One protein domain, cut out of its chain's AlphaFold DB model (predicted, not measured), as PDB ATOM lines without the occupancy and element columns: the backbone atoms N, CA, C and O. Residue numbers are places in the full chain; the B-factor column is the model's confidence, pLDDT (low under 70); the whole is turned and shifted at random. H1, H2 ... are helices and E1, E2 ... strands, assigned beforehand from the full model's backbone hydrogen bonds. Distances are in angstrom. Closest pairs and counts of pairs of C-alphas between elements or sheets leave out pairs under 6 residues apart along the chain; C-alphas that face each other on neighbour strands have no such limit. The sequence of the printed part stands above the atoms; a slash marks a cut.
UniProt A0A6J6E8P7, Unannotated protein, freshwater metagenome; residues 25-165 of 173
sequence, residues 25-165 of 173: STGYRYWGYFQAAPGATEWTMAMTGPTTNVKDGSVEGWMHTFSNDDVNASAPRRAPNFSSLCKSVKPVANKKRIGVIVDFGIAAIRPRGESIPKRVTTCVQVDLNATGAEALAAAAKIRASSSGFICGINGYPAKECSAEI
ATOM      1  N   SER A  25       9.283 -15.565  25.283       86.44
ATOM      2  CA  SER A  25       9.555 -16.931  24.843       86.44
ATOM      3  C   SER A  25       9.730 -16.960  23.325       86.44
ATOM      4  O   SER A  25       9.123 -16.168  22.591       86.44
ATOM      5  N   THR A  26      10.619 -17.824  22.850       95.81
ATOM      6  CA  THR A  26      10.763 -18.124  21.426       95.81
ATOM      7  C   THR A  26      10.010 -19.402  21.087       95.81
ATOM      8  O   THR A  26       9.486 -20.106  21.952       95.81
ATOM      9  N   GLY A  27       9.887 -19.663  19.796       96.62
ATOM     10  CA  GLY A  27       9.332 -20.890  19.259       96.62
ATOM     11  C   GLY A  27       9.570 -20.966  17.767       96.62
ATOM     12  O   GLY A  27      10.142 -20.053  17.171       96.62
ATOM     13  N   TYR A  28       9.092 -22.030  17.143       97.44
ATOM     14  CA  TYR A  28       9.334 -22.270  15.728       97.44
ATOM     15  C   TYR A  28       8.067 -22.046  14.929       97.44
ATOM     16  O   TYR A  28       7.005 -22.544  15.299       97.44
ATOM     17  N   ARG A  29       8.180 -21.340  13.799       97.62
ATOM     18  CA  ARG A  29       7.165 -21.366  12.740       97.62
ATOM     19  C   ARG A  29       7.581 -22.325  11.631       97.62
ATOM     20  O   ARG A  29       8.688 -22.220  11.108       97.62
ATOM     21  N   TYR A  30       6.716 -23.265  11.280       97.69
ATOM     22  CA  TYR A  30       7.059 -24.388  10.406       97.69
ATOM     23  C   TYR A  30       5.813 -25.018   9.775       97.69
ATOM     24  O   TYR A  30       4.683 -24.662  10.107       97.69
ATOM     25  N   TRP A  31       6.012 -25.973   8.865       98.25
ATOM     26  CA  TRP A  31       4.939 -26.804   8.319       98.25
ATOM     27  C   TRP A  31       4.648 -27.995   9.237       98.25
ATOM     28  O   TRP A  31       5.391 -28.973   9.252       98.25
ATOM     29  N   GLY A  32       3.558 -27.912   9.998       97.88
ATOM     30  CA  GLY A  32       3.009 -29.028  10.760       97.88
ATOM     31  C   GLY A  32       2.253 -29.999   9.855       97.88
ATOM     32  O   GLY A  32       1.514 -29.573   8.962       97.88
ATOM     33  N   TYR A  33       2.433 -31.295  10.107       98.06
ATOM     34  CA  TYR A  33       1.818 -32.381   9.352       98.06
ATOM     35  C   TYR A  33       0.739 -33.071  10.193       98.06
ATOM     36  O   TYR A  33       0.968 -33.458  11.340       98.06
ATOM     37  N   PHE A  34      -0.454 -33.183   9.620       98.56
ATOM     38  CA  PHE A  34      -1.654 -33.701  10.261       98.56
ATOM     39  C   PHE A  34      -2.321 -34.714   9.344       98.56
ATOM     40  O   PHE A  34      -2.285 -34.583   8.124       98.56
ATOM     41  N   GLN A  35      -2.965 -35.708   9.931       98.00
ATOM     42  CA  GLN A  35      -3.576 -36.805   9.204       98.00
ATOM     43  C   GLN A  35      -4.985 -37.038   9.720       98.00
ATOM     44  O   GLN A  35      -5.266 -36.895  10.910       98.00
ATOM     45  N   ALA A  36      -5.860 -37.434   8.811       98.50
ATOM     46  CA  ALA A  36      -7.168 -37.962   9.133       98.50
ATOM     47  C   ALA A  36      -7.338 -39.286   8.391       98.50
ATOM     48  O   ALA A  36      -7.237 -39.351   7.163       98.50
ATOM     49  N   ALA A  37      -7.575 -40.354   9.151       97.88
ATOM     50  CA  ALA A  37      -7.877 -41.662   8.588       97.88
ATOM     51  C   ALA A  37      -9.176 -41.611   7.754       97.88
ATOM     52  O   ALA A  37      -9.979 -40.689   7.921       97.88
ATOM     53  N   PRO A  38      -9.426 -42.600   6.877       98.25
ATOM     54  CA  PRO A  38     -10.663 -42.646   6.106       98.25
ATOM     55  C   PRO A  38     -11.904 -42.533   7.000       98.25
ATOM     56  O   PRO A  38     -12.062 -43.294   7.952       98.25
ATOM     57  N   GLY A  39     -12.765 -41.558   6.699       97.31
ATOM     58  CA  GLY A  39     -13.988 -41.272   7.459       97.31
ATOM     59  C   GLY A  39     -13.806 -40.422   8.724       97.31
ATOM     60  O   GLY A  39     -14.809 -40.016   9.306       97.31
ATOM     61  N   ALA A  40     -12.576 -40.110   9.140       98.00
ATOM     62  CA  ALA A  40     -12.336 -39.242  10.289       98.00
ATOM     63  C   ALA A  40     -12.708 -37.779   9.985       98.00
ATOM     64  O   ALA A  40     -12.487 -37.282   8.877       98.00
ATOM     65  N   THR A  41     -13.248 -37.090  10.992       96.56
ATOM     66  CA  THR A  41     -13.659 -35.674  10.920       96.56
ATOM     67  C   THR A  41     -12.759 -34.743  11.724       96.56
ATOM     68  O   THR A  41     -12.957 -33.532  11.681       96.56
ATOM     69  N   GLU A  42     -11.764 -35.292  12.418       98.19
ATOM     70  CA  GLU A  42     -10.817 -34.555  13.251       98.19
ATOM     71  C   GLU A  42      -9.382 -34.779  12.776       98.19
ATOM     72  O   GLU A  42      -9.052 -35.818  12.195       98.19
ATOM     73  N   TRP A  43      -8.528 -33.786  13.019       98.62
ATOM     74  CA  TRP A  43      -7.107 -33.863  12.702       98.62
ATOM     75  C   TRP A  43      -6.322 -34.547  13.819       98.62
ATOM     76  O   TRP A  43      -6.424 -34.161  14.980       98.62
ATOM     77  N   THR A  44      -5.435 -35.461  13.439       98.06
ATOM     78  CA  THR A  44      -4.397 -36.006  14.318       98.06
ATOM     79  C   THR A  44      -3.046 -35.471  13.872       98.06
ATOM     80  O   THR A  44      -2.704 -35.572  12.697       98.06
ATOM     81  N   MET A  45      -2.258 -34.894  14.781       96.81
ATOM     82  CA  MET A  45      -0.875 -34.534  14.459       96.81
ATOM     83  C   MET A  45      -0.070 -35.804  14.169       96.81
ATOM     84  O   MET A  45      -0.150 -36.777  14.919       96.81
ATOM     85  N   ALA A  46       0.688 -35.807  13.078       95.19
ATOM     86  CA  ALA A  46       1.501 -36.955  12.720       95.19
ATOM     87  C   ALA A  46       2.672 -37.116  13.701       95.19
ATOM     88  O   ALA A  46       3.416 -36.170  13.953       95.19
ATOM     89  N   MET A  47       2.860 -38.335  14.212       90.94
ATOM     90  CA  MET A  47       3.997 -38.684  15.079       90.94
ATOM     91  C   MET A  47       5.249 -39.076  14.286       90.94
ATOM     92  O   MET A  47       6.335 -39.204  14.846       90.94
ATOM     93  N   THR A  48       5.097 -39.291  12.983       88.50
ATOM     94  CA  THR A  48       6.176 -39.633  12.060       88.50
ATOM     95  C   THR A  48       6.148 -38.701  10.856       88.50
ATOM     96  O   THR A  48       5.156 -38.023  10.579       88.50
ATOM     97  N   GLY A  49       7.270 -38.648  10.139       89.50
ATOM     98  CA  GLY A  49       7.359 -37.890   8.899       89.50
ATOM     99  C   GLY A  49       6.402 -38.410   7.814       89.50
ATOM    100  O   GLY A  49       5.907 -39.537   7.886       89.50
ATOM    101  N   PRO A  50       6.181 -37.618   6.754       94.69
ATOM    102  CA  PRO A  50       5.219 -37.891   5.684       94.69
ATOM    103  C   PRO A  50       5.694 -38.968   4.687       94.69
ATOM    104  O   PRO A  50       5.296 -38.953   3.528       94.69
ATOM    105  N   THR A  51       6.574 -39.875   5.112       93.94
ATOM    106  CA  THR A  51       7.230 -40.900   4.282       93.94
ATOM    107  C   THR A  51       6.580 -42.276   4.405       93.94
ATOM    108  O   THR A  51       7.014 -43.231   3.766       93.94
ATOM    109  N   THR A  52       5.542 -42.402   5.230       92.75
ATOM    110  CA  THR A  52       4.785 -43.641   5.389       92.75
ATOM    111  C   THR A  52       3.620 -43.693   4.405       92.75
ATOM    112  O   THR A  52       3.043 -42.668   4.037       92.75
ATOM    113  N   ASN A  53       3.285 -44.906   3.961       96.56
ATOM    114  CA  ASN A  53       2.164 -45.144   3.058       96.56
ATOM    115  C   ASN A  53       0.835 -44.706   3.708       96.56
ATOM    116  O   ASN A  53       0.515 -45.141   4.817       96.56
ATOM    117  N   VAL A  54       0.046 -43.891   3.003       96.69
ATOM    118  CA  VAL A  54      -1.273 -43.413   3.464       96.69
ATOM    119  C   VAL A  54      -2.420 -44.255   2.893       96.69
ATOM    120  O   VAL A  54      -2.290 -44.876   1.841       96.69
ATOM    121  N   LYS A  55      -3.570 -44.322   3.569       97.69
ATOM    122  CA  LYS A  55      -4.709 -45.149   3.117       97.69
ATOM    123  C   LYS A  55      -5.560 -44.414   2.079       97.69
ATOM    124  O   LYS A  55      -5.742 -43.208   2.187       97.69
ATOM    125  N   ASP A  56      -6.141 -45.142   1.121       98.06
ATOM    126  CA  ASP A  56      -7.204 -44.579   0.273       98.06
ATOM    127  C   ASP A  56      -8.334 -44.023   1.141       98.06
ATOM    128  O   ASP A  56      -8.729 -44.659   2.121       98.06
ATOM    129  N   GLY A  57      -8.841 -42.839   0.804       98.38
ATOM    130  CA  GLY A  57      -9.853 -42.171   1.615       98.38
ATOM    131  C   GLY A  57      -9.306 -41.284   2.733       98.38
ATOM    132  O   GLY A  57     -10.107 -40.629   3.402       98.38
ATOM    133  N   SER A  58      -7.987 -41.247   2.965       98.38
ATOM    134  CA  SER A  58      -7.403 -40.360   3.975       98.38
ATOM    135  C   SER A  58      -7.436 -38.896   3.536       98.38
ATOM    136  O   SER A  58      -7.616 -38.560   2.356       98.38
ATOM    137  N   VAL A  59      -7.268 -38.007   4.513       98.81
ATOM    138  CA  VAL A  59      -6.993 -36.594   4.265       98.81
ATOM    139  C   VAL A  59      -5.668 -36.233   4.923       98.81
ATOM    140  O   VAL A  59      -5.515 -36.377   6.133       98.81
ATOM    141  N   GLU A  60      -4.737 -35.719   4.127       98.69
ATOM    142  CA  GLU A  60      -3.449 -35.214   4.592       98.69
ATOM    143  C   GLU A  60      -3.509 -33.686   4.723       98.69
ATOM    144  O   GLU A  60      -3.928 -32.959   3.813       98.69
ATOM    145  N   GLY A  61      -3.113 -33.197   5.890       98.62
ATOM    146  CA  GLY A  61      -3.191 -31.807   6.301       98.62
ATOM    147  C   GLY A  61      -1.812 -31.208   6.526       98.62
ATOM    148  O   GLY A  61      -0.974 -31.771   7.223       98.62
ATOM    149  N   TRP A  62      -1.602 -30.019   5.978       98.75
ATOM    150  CA  TRP A  62      -0.372 -29.251   6.120       98.75
ATOM    151  C   TRP A  62      -0.728 -27.870   6.635       98.75
ATOM    152  O   TRP A  62      -1.455 -27.132   5.969       98.75
ATOM    153  N   MET A  63      -0.248 -27.519   7.821       98.62
ATOM    154  CA  MET A  63      -0.514 -26.222   8.435       98.62
ATOM    155  C   MET A  63       0.797 -25.496   8.670       98.62
ATOM    156  O   MET A  63       1.650 -25.983   9.406       98.62
ATOM    157  N   HIS A  64       0.953 -24.309   8.092       98.56
ATOM    158  CA  HIS A  64       2.025 -23.424   8.513       98.56
ATOM    159  C   HIS A  64       1.647 -22.879   9.893       98.56
ATOM    160  O   HIS A  64       0.739 -22.056  10.027       98.56
ATOM    161  N   THR A  65       2.289 -23.408  10.925       98.12
ATOM    162  CA  THR A  65       1.930 -23.238  12.333       98.12
ATOM    163  C   THR A  65       3.102 -22.664  13.116       98.12
ATOM    164  O   THR A  65       4.216 -22.581  12.610       98.12
ATOM    165  N   PHE A  66       2.832 -22.252  14.350       98.06
ATOM    166  CA  PHE A  66       3.836 -21.970  15.364       98.06
ATOM    167  C   PHE A  66       3.652 -22.924  16.541       98.06
ATOM    168  O   PHE A  66       2.512 -23.272  16.855       98.06
ATOM    169  N   SER A  67       4.747 -23.322  17.180       96.88
ATOM    170  CA  SER A  67       4.702 -23.976  18.484       96.88
ATOM    171  C   SER A  67       5.953 -23.705  19.314       96.88
ATOM    172  O   SER A  67       7.024 -23.388  18.787       96.88
ATOM    173  N   ASN A  68       5.797 -23.869  20.618       95.88
ATOM    174  CA  ASN A  68       6.852 -23.966  21.621       95.88
ATOM    175  C   ASN A  68       6.312 -24.772  22.814       95.88
ATOM    176  O   ASN A  68       5.265 -25.406  22.694       95.88
ATOM    177  N   ASP A  69       7.000 -24.724  23.951       93.69
ATOM    178  CA  ASP A  69       6.608 -25.465  25.154       93.69
ATOM    179  C   ASP A  69       5.234 -25.034  25.712       93.69
ATOM    180  O   ASP A  69       4.536 -25.836  26.330       93.69
ATOM    181  N   ASP A  70       4.799 -23.796  25.444       93.31
ATOM    182  CA  ASP A  70       3.541 -23.238  25.957       93.31
ATOM    183  C   ASP A  70       2.387 -23.275  24.941       93.31
ATOM    184  O   ASP A  70       1.204 -23.245  25.319       93.31
ATOM    185  N   VAL A  71       2.719 -23.307  23.648       94.31
ATOM    186  CA  VAL A  71       1.801 -23.166  22.516       94.31
ATOM    187  C   VAL A  71       1.894 -24.400  21.631       94.31
ATOM    188  O   VAL A  71       2.874 -24.603  20.919       94.31
ATOM    189  N   ASN A  72       0.820 -25.188  21.608       94.69
ATOM    190  CA  ASN A  72       0.714 -26.335  20.714       94.69
ATOM    191  C   ASN A  72       0.572 -25.897  19.254       94.69
ATOM    192  O   ASN A  72      -0.096 -24.904  18.943       94.69
ATOM    193  N   ALA A  73       1.123 -26.698  18.344       95.81
ATOM    194  CA  ALA A  73       0.912 -26.480  16.924       95.81
ATOM    195  C   ALA A  73      -0.572 -26.637  16.562       95.81
ATOM    196  O   ALA A  73      -1.237 -27.604  16.932       95.81
ATOM    197  N   SER A  74      -1.087 -25.667  15.814       97.12
ATOM    198  CA  SER A  74      -2.465 -25.661  15.345       97.12
ATOM    199  C   SER A  74      -2.625 -26.587  14.144       97.12
ATOM    200  O   SER A  74      -1.789 -26.592  13.242       97.12
ATOM    201  N   ALA A  75      -3.729 -27.328  14.106       98.25
ATOM    202  CA  ALA A  75      -4.137 -28.092  12.934       98.25
ATOM    203  C   ALA A  75      -4.668 -27.172  11.811       98.25
ATOM    204  O   ALA A  75      -4.985 -26.000  12.064       98.25
ATOM    205  N   PRO A  76      -4.804 -27.665  10.562       98.62
ATOM    206  CA  PRO A  76      -5.456 -26.909   9.500       98.62
ATOM    207  C   PRO A  76      -6.860 -26.456   9.914       98.62
ATOM    208  O   PRO A  76      -7.671 -27.241  10.400       98.62
ATOM    209  N   ARG A  77      -7.195 -25.186   9.652       97.88
ATOM    210  CA  ARG A  77      -8.470 -24.590  10.104       97.88
ATOM    211  C   ARG A  77      -9.708 -25.167   9.413       97.88
ATOM    212  O   ARG A  77     -10.826 -24.909   9.842       97.88
ATOM    213  N   ARG A  78      -9.535 -25.879   8.295       97.62
ATOM    214  CA  ARG A  78     -10.617 -26.628   7.646       97.62
ATOM    215  C   ARG A  78     -10.560 -28.065   8.149       97.62
ATOM    216  O   ARG A  78      -9.511 -28.686   8.017       97.62
ATOM    217  N   ALA A  79     -11.678 -28.571   8.663       97.94
ATOM    218  CA  ALA A  79     -11.801 -29.964   9.077       97.94
ATOM    219  C   ALA A  79     -11.512 -30.931   7.909       97.94
ATOM    220  O   ALA A  79     -11.828 -30.605   6.751       97.94
ATOM    221  N   PRO A  80     -10.936 -32.113   8.186       98.38
ATOM    222  CA  PRO A  80     -10.761 -33.144   7.180       98.38
ATOM    223  C   PRO A  80     -12.133 -33.681   6.765       98.38
ATOM    224  O   PRO A  80     -12.959 -34.062   7.588       98.38
ATOM    225  N   ASN A  81     -12.407 -33.670   5.461       98.19
ATOM    226  CA  ASN A  81     -13.660 -34.185   4.922       98.19
ATOM    227  C   ASN A  81     -13.418 -34.769   3.528       98.19
ATOM    228  O   ASN A  81     -13.531 -34.076   2.512       98.19
ATOM    229  N   PHE A  82     -13.051 -36.050   3.490       98.56
ATOM    230  CA  PHE A  82     -12.730 -36.750   2.249       98.56
ATOM    231  C   PHE A  82     -13.897 -36.740   1.257       98.56
ATOM    232  O   PHE A  82     -13.694 -36.450   0.078       98.56
ATOM    233  N   SER A  83     -15.124 -37.000   1.721       97.75
ATOM    234  CA  SER A  83     -16.296 -37.061   0.840       97.75
ATOM    235  C   SER A  83     -16.545 -35.725   0.138       97.75
ATOM    236  O   SER A  83     -16.826 -35.707  -1.055       97.75
ATOM    237  N   SER A  84     -16.354 -34.602   0.837       97.81
ATOM    238  CA  SER A  84     -16.439 -33.257   0.263       97.81
ATOM    239  C   SER A  84     -15.283 -32.951  -0.694       97.81
ATOM    240  O   SER A  84     -15.520 -32.445  -1.792       97.81
ATOM    241  N   LEU A  85     -14.041 -33.260  -0.297       98.06
ATOM    242  CA  LEU A  85     -12.833 -32.967  -1.082       98.06
ATOM    243  C   LEU A  85     -12.774 -33.774  -2.382       98.06
ATOM    244  O   LEU A  85     -12.401 -33.240  -3.423       98.06
ATOM    245  N   CYS A  86     -13.159 -35.048  -2.329       98.25
ATOM    246  CA  CYS A  86     -13.024 -35.999  -3.429       98.25
ATOM    247  C   CYS A  86     -14.335 -36.277  -4.172       98.25
ATOM    248  O   CYS A  86     -14.367 -37.176  -5.014       98.25
ATOM    249  N   LYS A  87     -15.408 -35.509  -3.919       97.56
ATOM    250  CA  LYS A  87     -16.741 -35.738  -4.514       97.56
ATOM    251  C   LYS A  87     -16.737 -35.862  -6.042       97.56
ATOM    252  O   LYS A  87     -17.515 -36.624  -6.599       97.56
ATOM    253  N   SER A  88     -15.874 -35.100  -6.717       96.00
ATOM    254  CA  SER A  88     -15.776 -35.047  -8.180       96.00
ATOM    255  C   SER A  88     -14.660 -35.922  -8.748       96.00
ATOM    256  O   SER A  88     -14.515 -36.003  -9.965       96.00
ATOM    257  N   VAL A  89     -13.862 -36.569  -7.894       96.88
ATOM    258  CA  VAL A  89     -12.746 -37.418  -8.318       96.88
ATOM    259  C   VAL A  89     -13.211 -38.866  -8.331       96.88
ATOM    260  O   VAL A  89     -13.390 -39.496  -7.282       96.88
ATOM    261  N   LYS A  90     -13.419 -39.401  -9.536       94.31
ATOM    262  CA  LYS A  90     -13.824 -40.795  -9.726       94.31
ATOM    263  C   LYS A  90     -12.671 -41.737  -9.348       94.31
ATOM    264  O   LYS A  90     -11.524 -41.436  -9.673       94.31
ATOM    265  N   PRO A  91     -12.947 -42.870  -8.681       92.94
ATOM    266  CA  PRO A  91     -11.948 -43.914  -8.485       92.94
ATOM    267  C   PRO A  91     -11.361 -44.377  -9.823       92.94
ATOM    268  O   PRO A  91     -12.071 -44.457 -10.825       92.94
ATOM    269  N   VAL A  92     -10.069 -44.690  -9.820       95.12
ATOM    270  CA  VAL A  92      -9.346 -45.268 -10.959       95.12
ATOM    271  C   VAL A  92      -8.675 -46.540 -10.463       95.12
ATOM    272  O   VAL A  92      -8.158 -46.568  -9.346       95.12
ATOM    273  N   ALA A  93      -8.709 -47.597 -11.274       95.56
ATOM    274  CA  ALA A  93      -8.076 -48.863 -10.927       95.56
ATOM    275  C   ALA A  93      -6.585 -48.657 -10.602       95.56
ATOM    276  O   ALA A  93      -5.898 -47.886 -11.271       95.56
ATOM    277  N   ASN A  94      -6.091 -49.355  -9.577       95.75
ATOM    278  CA  ASN A  94      -4.696 -49.298  -9.118       95.75
ATOM    279  C   ASN A  94      -4.198 -47.909  -8.676       95.75
ATOM    280  O   ASN A  94      -2.994 -47.666  -8.620       95.75
ATOM    281  N   LYS A  95      -5.108 -46.996  -8.328       98.12
ATOM    282  CA  LYS A  95      -4.798 -45.706  -7.706       98.12
ATOM    283  C   LYS A  95      -5.649 -45.526  -6.458       98.12
ATOM    284  O   LYS A  95      -6.747 -46.072  -6.362       98.12
ATOM    285  N   LYS A  96      -5.164 -44.709  -5.532       97.62
ATOM    286  CA  LYS A  96      -5.945 -44.230  -4.389       97.62
ATOM    287  C   LYS A  96      -6.184 -42.733  -4.482       97.62
ATOM    288  O   LYS A  96      -5.438 -42.011  -5.142       97.62
ATOM    289  N   ARG A  97      -7.240 -42.280  -3.821       98.56
ATOM    290  CA  ARG A  97      -7.635 -40.886  -3.690       98.56
ATOM    291  C   ARG A  97      -7.276 -40.400  -2.302       98.56
ATOM    292  O   ARG A  97      -7.674 -41.000  -1.307       98.56
ATOM    293  N   ILE A  98      -6.581 -39.276  -2.252       98.69
ATOM    294  CA  ILE A  98      -6.184 -38.636  -1.005       98.69
ATOM    295  C   ILE A  98      -6.700 -37.203  -1.021       98.69
ATOM    296  O   ILE A  98      -6.454 -36.451  -1.968       98.69
ATOM    297  N   GLY A  99      -7.442 -36.819   0.016       98.75
ATOM    298  CA  GLY A  99      -7.772 -35.417   0.241       98.75
ATOM    299  C   GLY A  99      -6.524 -34.673   0.712       98.75
ATOM    300  O   GLY A  99      -5.806 -35.172   1.568       98.75
ATOM    301  N   VAL A 100      -6.261 -33.478   0.190       98.88
ATOM    302  CA  VAL A 100      -5.116 -32.664   0.618       98.88
ATOM    303  C   VAL A 100      -5.587 -31.269   0.991       98.88
ATOM    304  O   VAL A 100      -6.256 -30.590   0.203       98.88
ATOM    305  N   ILE A 101      -5.224 -30.834   2.198       98.88
ATOM    306  CA  ILE A 101      -5.466 -29.479   2.692       98.88
ATOM    307  C   ILE A 101      -4.124 -28.840   3.054       98.88
ATOM    308  O   ILE A 101      -3.415 -29.341   3.918       98.88
ATOM    309  N   VAL A 102      -3.808 -27.700   2.437       98.88
ATOM    310  CA  VAL A 102      -2.663 -26.856   2.810       98.88
ATOM    311  C   VAL A 102      -3.183 -25.521   3.317       98.88
ATOM    312  O   VAL A 102      -3.728 -24.729   2.546       98.88
ATOM    313  N   ASP A 103      -3.020 -25.269   4.611       98.81
ATOM    314  CA  ASP A 103      -3.364 -24.022   5.278       98.81
ATOM    315  C   ASP A 103      -2.087 -23.230   5.600       98.81
ATOM    316  O   ASP A 103      -1.219 -23.670   6.345       98.81
ATOM    317  N   PHE A 104      -1.969 -22.040   5.013       98.62
ATOM    318  CA  PHE A 104      -0.771 -21.198   5.086       98.62
ATOM    319  C   PHE A 104      -0.646 -20.396   6.392       98.62
ATOM    320  O   PHE A 104       0.180 -19.485   6.501       98.62
ATOM    321  N   GLY A 105      -1.450 -20.740   7.396       97.62
ATOM    322  CA  GLY A 105      -1.345 -20.170   8.726       97.62
ATOM    323  C   GLY A 105      -2.055 -18.833   8.885       97.62
ATOM    324  O   GLY A 105      -2.908 -18.419   8.090       97.62
ATOM    325  N   ILE A 106      -1.729 -18.166   9.985       96.81
ATOM    326  CA  ILE A 106      -2.350 -16.909  10.406       96.81
ATOM    327  C   ILE A 106      -1.402 -15.724  10.217       96.81
ATOM    328  O   ILE A 106      -0.181 -15.873  10.179       96.81
ATOM    329  N   ALA A 107      -1.973 -14.518  10.170       96.81
ATOM    330  CA  ALA A 107      -1.220 -13.271  10.019       96.81
ATOM    331  C   ALA A 107      -0.137 -13.076  11.092       96.81
ATOM    332  O   ALA A 107       0.915 -12.520  10.790       96.81
ATOM    333  N   ALA A 108      -0.366 -13.572  12.312       96.00
ATOM    334  CA  ALA A 108       0.537 -13.390  13.447       96.00
ATOM    335  C   ALA A 108       1.916 -14.055  13.280       96.00
ATOM    336  O   ALA A 108       2.881 -13.590  13.879       96.00
ATOM    337  N   ILE A 109       2.022 -15.114  12.471       96.56
ATOM    338  CA  ILE A 109       3.277 -15.866  12.261       96.56
ATOM    339  C   ILE A 109       3.851 -15.676  10.854       96.56
ATOM    340  O   ILE A 109       4.897 -16.237  10.524       96.56
ATOM    341  N   ARG A 110       3.165 -14.897  10.014       96.81
ATOM    342  CA  ARG A 110       3.532 -14.636   8.624       96.81
ATOM    343  C   ARG A 110       4.954 -14.061   8.531       96.81
ATOM    344  O   ARG A 110       5.246 -13.095   9.245       96.81
ATOM    345  N   PRO A 111       5.829 -14.583   7.652       96.88
ATOM    346  CA  PRO A 111       7.120 -13.963   7.379       96.88
ATOM    347  C   PRO A 111       6.963 -12.502   6.960       96.88
ATOM    348  O   PRO A 111       5.991 -12.104   6.309       96.88
ATOM    349  N   ARG A 112       7.918 -11.666   7.368       94.94
ATOM    350  CA  ARG A 112       7.839 -10.226   7.119       94.94
ATOM    351  C   ARG A 112       7.896  -9.954   5.615       94.94
ATOM    352  O   ARG A 112       8.811 -10.403   4.940       94.94
ATOM    353  N   GLY A 113       6.941  -9.170   5.117       96.12
ATOM    354  CA  GLY A 113       6.868  -8.799   3.700       96.12
ATOM    355  C   GLY A 113       6.232  -9.855   2.792       96.12
ATOM    356  O   GLY A 113       6.045  -9.583   1.613       96.12
ATOM    357  N   GLU A 114       5.848 -11.019   3.318       98.06
ATOM    358  CA  GLU A 114       5.122 -12.029   2.548       98.06
ATOM    359  C   GLU A 114       3.599 -11.843   2.678       98.06
ATOM    360  O   GLU A 114       3.084 -11.297   3.660       98.06
ATOM    361  N   SER A 115       2.851 -12.299   1.674       97.62
ATOM    362  CA  SER A 115       1.387 -12.404   1.702       97.62
ATOM    363  C   SER A 115       0.980 -13.853   1.940       97.62
ATOM    364  O   SER A 115       1.546 -14.742   1.310       97.62
ATOM    365  N   ILE A 116      -0.019 -14.097   2.793       97.94
ATOM    366  CA  ILE A 116      -0.527 -15.454   3.043       97.94
ATOM    367  C   ILE A 116      -1.267 -15.946   1.790       97.94
ATOM    368  O   ILE A 116      -2.254 -15.311   1.400       97.94
ATOM    369  N   PRO A 117      -0.834 -17.052   1.158       98.19
ATOM    370  CA  PRO A 117      -1.536 -17.612   0.012       98.19
ATOM    371  C   PRO A 117      -2.941 -18.112   0.363       98.19
ATOM    372  O   PRO A 117      -3.271 -18.403   1.516       98.19
ATOM    373  N   LYS A 118      -3.781 -18.280  -0.665       97.81
ATOM    374  CA  LYS A 118      -5.068 -18.964  -0.502       97.81
ATOM    375  C   LYS A 118      -4.826 -20.427  -0.132       97.81
ATOM    376  O   LYS A 118      -3.976 -21.083  -0.727       97.81
ATOM    377  N   ARG A 119      -5.617 -20.938   0.815       98.19
ATOM    378  CA  ARG A 119      -5.616 -22.353   1.213       98.19
ATOM    379  C   ARG A 119      -5.770 -23.257  -0.015       98.19
ATOM    380  O   ARG A 119      -6.645 -23.011  -0.844       98.19
ATOM    381  N   VAL A 120      -4.978 -24.325  -0.090       98.69
ATOM    382  CA  VAL A 120      -5.190 -25.405  -1.068       98.69
ATOM    383  C   VAL A 120      -6.128 -26.421  -0.446       98.69
ATOM    384  O   VAL A 120      -5.904 -26.865   0.677       98.69
ATOM    385  N   THR A 121      -7.184 -26.788  -1.162       98.38
ATOM    386  CA  THR A 121      -8.077 -27.883  -0.774       98.38
ATOM    387  C   THR A 121      -8.437 -28.656  -2.025       98.38
ATOM    388  O   THR A 121      -9.149 -28.128  -2.879       98.38
ATOM    389  N   THR A 122      -7.912 -29.864  -2.156       98.50
ATOM    390  CA  THR A 122      -8.042 -30.659  -3.377       98.50
ATOM    391  C   THR A 122      -8.108 -32.147  -3.054       98.50
ATOM    392  O   THR A 122      -7.973 -32.553  -1.899       98.50
ATOM    393  N   CYS A 123      -8.326 -32.953  -4.082       98.69
ATOM    394  CA  CYS A 123      -8.226 -34.396  -4.033       98.69
ATOM    395  C   CYS A 123      -7.278 -34.858  -5.136       98.69
ATOM    396  O   CYS A 123      -7.448 -34.476  -6.294       98.69
ATOM    397  N   VAL A 124      -6.285 -35.663  -4.774       98.56
ATOM    398  CA  VAL A 124      -5.278 -36.186  -5.704       98.56
ATOM    399  C   VAL A 124      -5.474 -37.681  -5.920       98.56
ATOM    400  O   VAL A 124      -5.944 -38.383  -5.026       98.56
ATOM    401  N   GLN A 125      -5.100 -38.163  -7.105       98.25
ATOM    402  CA  GLN A 125      -5.003 -39.590  -7.407       98.25
ATOM    403  C   GLN A 125      -3.534 -39.980  -7.471       98.25
ATOM    404  O   GLN A 125      -2.782 -39.440  -8.278       98.25
ATOM    405  N   VAL A 126      -3.134 -40.910  -6.615       98.38
ATOM    406  CA  VAL A 126      -1.737 -41.318  -6.434       98.38
ATOM    407  C   VAL A 126      -1.620 -42.839  -6.422       98.38
ATOM    408  O   VAL A 126      -2.626 -43.550  -6.348       98.38
ATOM    409  N   ASP A 127      -0.395 -43.348  -6.541       98.25
ATOM    410  CA  ASP A 127      -0.116 -44.783  -6.484       98.25
ATOM    411  C   ASP A 127      -0.538 -45.412  -5.151       98.25
ATOM    412  O   ASP A 127      -0.619 -44.750  -4.116       98.25
ATOM    413  N   LEU A 128      -0.826 -46.716  -5.165       97.81
ATOM    414  CA  LEU A 128      -1.336 -47.431  -3.988       97.81
ATOM    415  C   LEU A 128      -0.367 -47.394  -2.797       97.81
ATOM    416  O   LEU A 128      -0.811 -47.379  -1.649       97.81
ATOM    417  N   ASN A 129       0.937 -47.320  -3.057       97.50
ATOM    418  CA  ASN A 129       1.990 -47.198  -2.048       97.50
ATOM    419  C   ASN A 129       2.351 -45.744  -1.697       97.50
ATOM    420  O   ASN A 129       3.239 -45.547  -0.872       97.50
ATOM    421  N   ALA A 130       1.677 -44.748  -2.287       98.00
ATOM    422  CA  ALA A 130       2.052 -43.350  -2.118       98.00
ATOM    423  C   ALA A 130       1.990 -42.886  -0.655       98.00
ATOM    424  O   ALA A 130       1.108 -43.262   0.123       98.00
ATOM    425  N   THR A 131       2.922 -42.024  -0.309       97.69
ATOM    426  CA  THR A 131       3.126 -41.442   1.009       97.69
ATOM    427  C   THR A 131       2.408 -40.099   1.144       97.69
ATOM    428  O   THR A 131       1.900 -39.540   0.166       97.69
ATOM    429  N   GLY A 132       2.378 -39.538   2.355       96.94
ATOM    430  CA  GLY A 132       1.848 -38.188   2.569       96.94
ATOM    431  C   GLY A 132       2.615 -37.110   1.797       96.94
ATOM    432  O   GLY A 132       2.018 -36.156   1.295       96.94
ATOM    433  N   ALA A 133       3.931 -37.278   1.641       96.69
ATOM    434  CA  ALA A 133       4.777 -36.368   0.877       96.69
ATOM    435  C   ALA A 133       4.447 -36.418  -0.620       96.69
ATOM    436  O   ALA A 133       4.355 -35.373  -1.261       96.69
ATOM    437  N   GLU A 134       4.207 -37.609  -1.170       98.12
ATOM    438  CA  GLU A 134       3.801 -37.775  -2.571       98.12
ATOM    439  C   GLU A 134       2.383 -37.244  -2.817       98.12
ATOM    440  O   GLU A 134       2.135 -36.606  -3.841       98.12
ATOM    441  N   ALA A 135       1.469 -37.412  -1.855       98.38
ATOM    442  CA  ALA A 135       0.153 -36.781  -1.910       98.38
ATOM    443  C   ALA A 135       0.256 -35.244  -1.916       98.38
ATOM    444  O   ALA A 135      -0.413 -34.585  -2.715       98.38
ATOM    445  N   LEU A 136       1.129 -34.659  -1.084       98.62
ATOM    446  CA  LEU A 136       1.397 -33.220  -1.117       98.62
ATOM    447  C   LEU A 136       2.019 -32.792  -2.452       98.62
ATOM    448  O   LEU A 136       1.605 -31.778  -3.012       98.62
ATOM    449  N   ALA A 137       2.980 -33.555  -2.976       98.12
ATOM    450  CA  ALA A 137       3.683 -33.231  -4.216       98.12
ATOM    451  C   ALA A 137       2.746 -33.254  -5.431       98.12
ATOM    452  O   ALA A 137       2.905 -32.460  -6.355       98.12
ATOM    453  N   ALA A 138       1.723 -34.112  -5.404       98.38
ATOM    454  CA  ALA A 138       0.660 -34.123  -6.403       98.38
ATOM    455  C   ALA A 138      -0.284 -32.905  -6.298       98.38
ATOM    456  O   ALA A 138      -0.950 -32.557  -7.272       98.38
ATOM    457  N   ALA A 139      -0.361 -32.252  -5.133       98.56
ATOM    458  CA  ALA A 139      -1.264 -31.128  -4.873       98.56
ATOM    459  C   ALA A 139      -0.598 -29.745  -4.981       98.56
ATOM    460  O   ALA A 139      -1.287 -28.748  -5.214       98.56
ATOM    461  N   ALA A 140       0.714 -29.651  -4.756       98.56
ATOM    462  CA  ALA A 140       1.421 -28.383  -4.627       98.56
ATOM    463  C   ALA A 140       2.916 -28.500  -4.955       98.56
ATOM    464  O   ALA A 140       3.522 -29.564  -4.862       98.56
ATOM    465  N   LYS A 141       3.540 -27.362  -5.281       98.38
ATOM    466  CA  LYS A 141       4.999 -27.276  -5.427       98.38
ATOM    467  C   LYS A 141       5.652 -27.255  -4.050       98.38
ATOM    468  O   LYS A 141       5.303 -26.410  -3.227       98.38
ATOM    469  N   ILE A 142       6.623 -28.133  -3.830       98.06
ATOM    470  CA  ILE A 142       7.312 -28.292  -2.547       98.06
ATOM    471  C   ILE A 142       8.754 -27.789  -2.656       98.06
ATOM    472  O   ILE A 142       9.448 -28.073  -3.630       98.06
ATOM    473  N   ARG A 143       9.223 -27.095  -1.616       97.62
ATOM    474  CA  ARG A 143      10.645 -26.892  -1.323       97.62
ATOM    475  C   ARG A 143      10.978 -27.639  -0.038       97.62
ATOM    476  O   ARG A 143      10.422 -27.312   1.009       97.62
ATOM    477  N   ALA A 144      11.886 -28.604  -0.117       94.81
ATOM    478  CA  ALA A 144      12.380 -29.352   1.035       94.81
ATOM    479  C   ALA A 144      13.848 -29.011   1.339       94.81
ATOM    480  O   ALA A 144      14.580 -28.565   0.453       94.81
ATOM    481  N   SER A 145      14.273 -29.204   2.587       92.62
ATOM    482  CA  SER A 145      15.687 -29.208   2.970       92.62
ATOM    483  C   SER A 145      16.379 -30.486   2.477       92.62
ATOM    484  O   SER A 145      15.727 -31.455   2.083       92.62
ATOM    485  N   SER A 146      17.709 -30.534   2.580       89.00
ATOM    486  CA  SER A 146      18.494 -31.753   2.330       89.00
ATOM    487  C   SER A 146      18.132 -32.918   3.261       89.00
ATOM    488  O   SER A 146      18.327 -34.070   2.891       89.00
ATOM    489  N   SER A 147      17.574 -32.636   4.443       86.81
ATOM    490  CA  SER A 147      17.068 -33.641   5.386       86.81
ATOM    491  C   SER A 147      15.632 -34.101   5.092       86.81
ATOM    492  O   SER A 147      15.072 -34.875   5.863       86.81
ATOM    493  N   GLY A 148      15.015 -33.622   4.006       85.31
ATOM    494  CA  GLY A 148      13.635 -33.955   3.639       85.31
ATOM    495  C   GLY A 148      12.571 -33.166   4.409       85.31
ATOM    496  O   GLY A 148      11.382 -33.456   4.284       85.31
ATOM    497  N   PHE A 149      12.966 -32.155   5.188       90.25
ATOM    498  CA  PHE A 149      12.027 -31.303   5.911       90.25
ATOM    499  C   PHE A 149      11.313 -30.355   4.944       90.25
ATOM    500  O   PHE A 149      11.963 -29.689   4.139       90.25
ATOM    501  N   ILE A 150       9.985 -30.248   5.024       95.81
ATOM    502  CA  ILE A 150       9.221 -29.348   4.151       95.81
ATOM    503  C   ILE A 150       9.423 -27.896   4.599       95.81
ATOM    504  O   ILE A 150       8.902 -27.459   5.622       95.81
ATOM    505  N   CYS A 151      10.175 -27.136   3.806       97.44
ATOM    506  CA  CYS A 151      10.485 -25.734   4.070       97.44
ATOM    507  C   CYS A 151       9.453 -24.780   3.470       97.44
ATOM    508  O   CYS A 151       9.199 -23.718   4.027       97.44
ATOM    509  N   GLY A 152       8.874 -25.128   2.320       98.25
ATOM    510  CA  GLY A 152       7.927 -24.266   1.625       98.25
ATOM    511  C   GLY A 152       6.945 -25.039   0.759       98.25
ATOM    512  O   GLY A 152       7.295 -26.056   0.162       98.25
ATOM    513  N   ILE A 153       5.725 -24.523   0.662       98.75
ATOM    514  CA  ILE A 153       4.661 -25.046  -0.195       98.75
ATOM    515  C   ILE A 153       4.137 -23.887  -1.041       98.75
ATOM    516  O   ILE A 153       3.887 -22.806  -0.520       98.75
ATOM    517  N   ASN A 154       4.023 -24.073  -2.358       98.44
ATOM    518  CA  ASN A 154       3.621 -23.036  -3.319       98.44
ATOM    519  C   ASN A 154       4.348 -21.690  -3.125       98.44
ATOM    520  O   ASN A 154       3.761 -20.622  -3.285       98.44
ATOM    521  N   GLY A 155       5.638 -21.750  -2.781       98.00
ATOM    522  CA  GLY A 155       6.481 -20.572  -2.576       98.00
ATOM    523  C   GLY A 155       6.330 -19.884  -1.215       98.00
ATOM    524  O   GLY A 155       6.885 -18.806  -1.056       98.00
ATOM    525  N   TYR A 156       5.625 -20.481  -0.246       98.50
ATOM    526  CA  TYR A 156       5.462 -19.934   1.106       98.50
ATOM    527  C   TYR A 156       5.936 -20.914   2.202       98.50
ATOM    528  O   TYR A 156       5.560 -22.088   2.165       98.50
ATOM    529  N   PRO A 157       6.700 -20.455   3.209       98.12
ATOM    530  CA  PRO A 157       7.476 -19.220   3.172       98.12
ATOM    531  C   PRO A 157       8.501 -19.266   2.024       98.12
ATOM    532  O   PRO A 157       9.010 -20.336   1.657       98.12
ATOM    533  N   ALA A 158       8.809 -18.109   1.443       97.44
ATOM    534  CA  ALA A 158       9.645 -18.038   0.244       97.44
ATOM    535  C   ALA A 158      11.085 -18.511   0.491       97.44
ATOM    536  O   ALA A 158      11.684 -19.160  -0.367       97.44
ATOM    537  N   LYS A 159      11.642 -18.198   1.667       95.25
ATOM    538  CA  LYS A 159      13.065 -18.429   1.976       95.25
ATOM    539  C   LYS A 159      13.293 -19.257   3.231       95.25
ATOM    540  O   LYS A 159      14.132 -20.155   3.232       95.25
ATOM    541  N   GLU A 160      12.537 -18.978   4.282       94.81
ATOM    542  CA  GLU A 160      12.741 -19.589   5.595       94.81
ATOM    543  C   GLU A 160      12.450 -21.097   5.598       94.81
ATOM    544  O   GLU A 160      11.749 -21.607   4.726       94.81
ATOM    545  N   CYS A 161      13.006 -21.818   6.569       96.62
ATOM    546  CA  CYS A 161      12.711 -23.225   6.816       96.62
ATOM    547  C   CYS A 161      12.761 -23.462   8.324       96.62
ATOM    548  O   CYS A 161      13.847 -23.424   8.894       96.62
ATOM    549  N   SER A 162      11.600 -23.635   8.960       94.88
ATOM    550  CA  SER A 162      11.483 -23.768  10.422       94.88
ATOM    551  C   SER A 162      12.184 -22.648  11.189       94.88
ATOM    552  O   SER A 162      13.102 -22.888  11.968       94.88
ATOM    553  N   ALA A 163      11.786 -21.402  10.930       96.38
ATOM    554  CA  ALA A 163      12.413 -20.251  11.567       96.38
ATOM    555  C   ALA A 163      12.030 -20.157  13.047       96.38
ATOM    556  O   ALA A 163      10.843 -20.192  13.390       96.38
ATOM    557  N   GLU A 164      13.031 -19.964  13.903       97.12
ATOM    558  CA  GLU A 164      12.813 -19.543  15.282       97.12
ATOM    559  C   GLU A 164      12.381 -18.068  15.305       97.12
ATOM    560  O   GLU A 164      13.006 -17.200  14.690       97.12
ATOM    561  N   ILE A 165      11.284 -17.777  15.996       96.44
ATOM    562  CA  ILE A 165      10.731 -16.435  16.159       96.44
ATOM    563  C   ILE A 165      10.327 -16.201  17.612       96.44
ATOM    564  O   ILE A 165      10.085 -17.137  18.371       96.44
TER     565      ILE A 165
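What this domain is: This is residues 25 to 165 of the 173 residues of the protein "Unannotated protein" of freshwater metagenome (UniProt A0A6J6E8P7). One long sheet of five strands, curled like part of a barrel, has H2 and the small hairpin E5 and E6 over one face and the very short H1 over the opposite face. Long links loop round this body, which is elongated, with spans of 49 by 28 by 26 A. The printed part has 141 residues, with two named helices and seven named strands in the order E1 E2 H1 E3 E4 H2 E5 E6 E7. The large sheet is mixed, in the order E4 E3 E2 E1 E7, and E5 and E6 make a second, antiparallel one. The class is mixed, helices and strands, with under half of the residues in named elements, and the whole is compact, with a radius of gyration of the C-alphas of 14.7 A.

How they stand to each other: E1, residues 26 to 36, bends by 59 degrees at residue 30 and forms an antiparallel hairpin with E2, residues 59 to 67; N 32 and O 63 are 2.8 A apart, within hydrogen-bond range. H1, residues 82 to 85, is on the large sheet at a height of 7.9 A, over E3, residues 95 to 103. E2, H1 and E3 form a strand-helix-strand unit, two parallel neighbour strands with a helix between, and its crossover is left-handed; N 62 and O 101 are 2.8 A apart. E4, residues 120 to 127, is an edge strand and forms an antiparallel hairpin with E3, with N 100 and O 122 2.9 A apart. H2, residues 132 to 139, is on the opposite face from H1; its closest C-alphas to E4 are those of Ala 138 and Val 124, 6.3 A apart. E5, residues 142 to 144, and E6, residues 150 to 153, form an antiparallel hairpin, with N 143 and O 152 2.8 A apart. The closest C-alphas of E1 and E6 are those of Trp 31 and Ile 150, 6.5 A apart. E7, residues 163 to 165, is the other edge strand, antiparallel to E1, with N 27 and O 165 2.9 A apart. In H2 every O i to N i+4 pair is within hydrogen-bond range; H1 is too short for such a pair.

Where its parts are: E1 begins at C-alpha 26 (10.763, -18.124, 21.426) and measures 29.4 A. E2 measures 22.3 A, E3 25.3 A, E4 20.8 A and H2 10.7 A from first to last C-alpha. H2 begins at C-alpha 132 (1.848, -38.188, 2.569). E7 ends at C-alpha 165 (10.731, -16.435, 16.159).

The domain as a whole: The two C-alphas farthest apart, those of Ser 25 and Ala 93, are 51.1 A apart. The links E1 to E2, E2 to H1 and E3 to E4 are long. The printed part has no cut, and no printed residue has a pLDDT under 70.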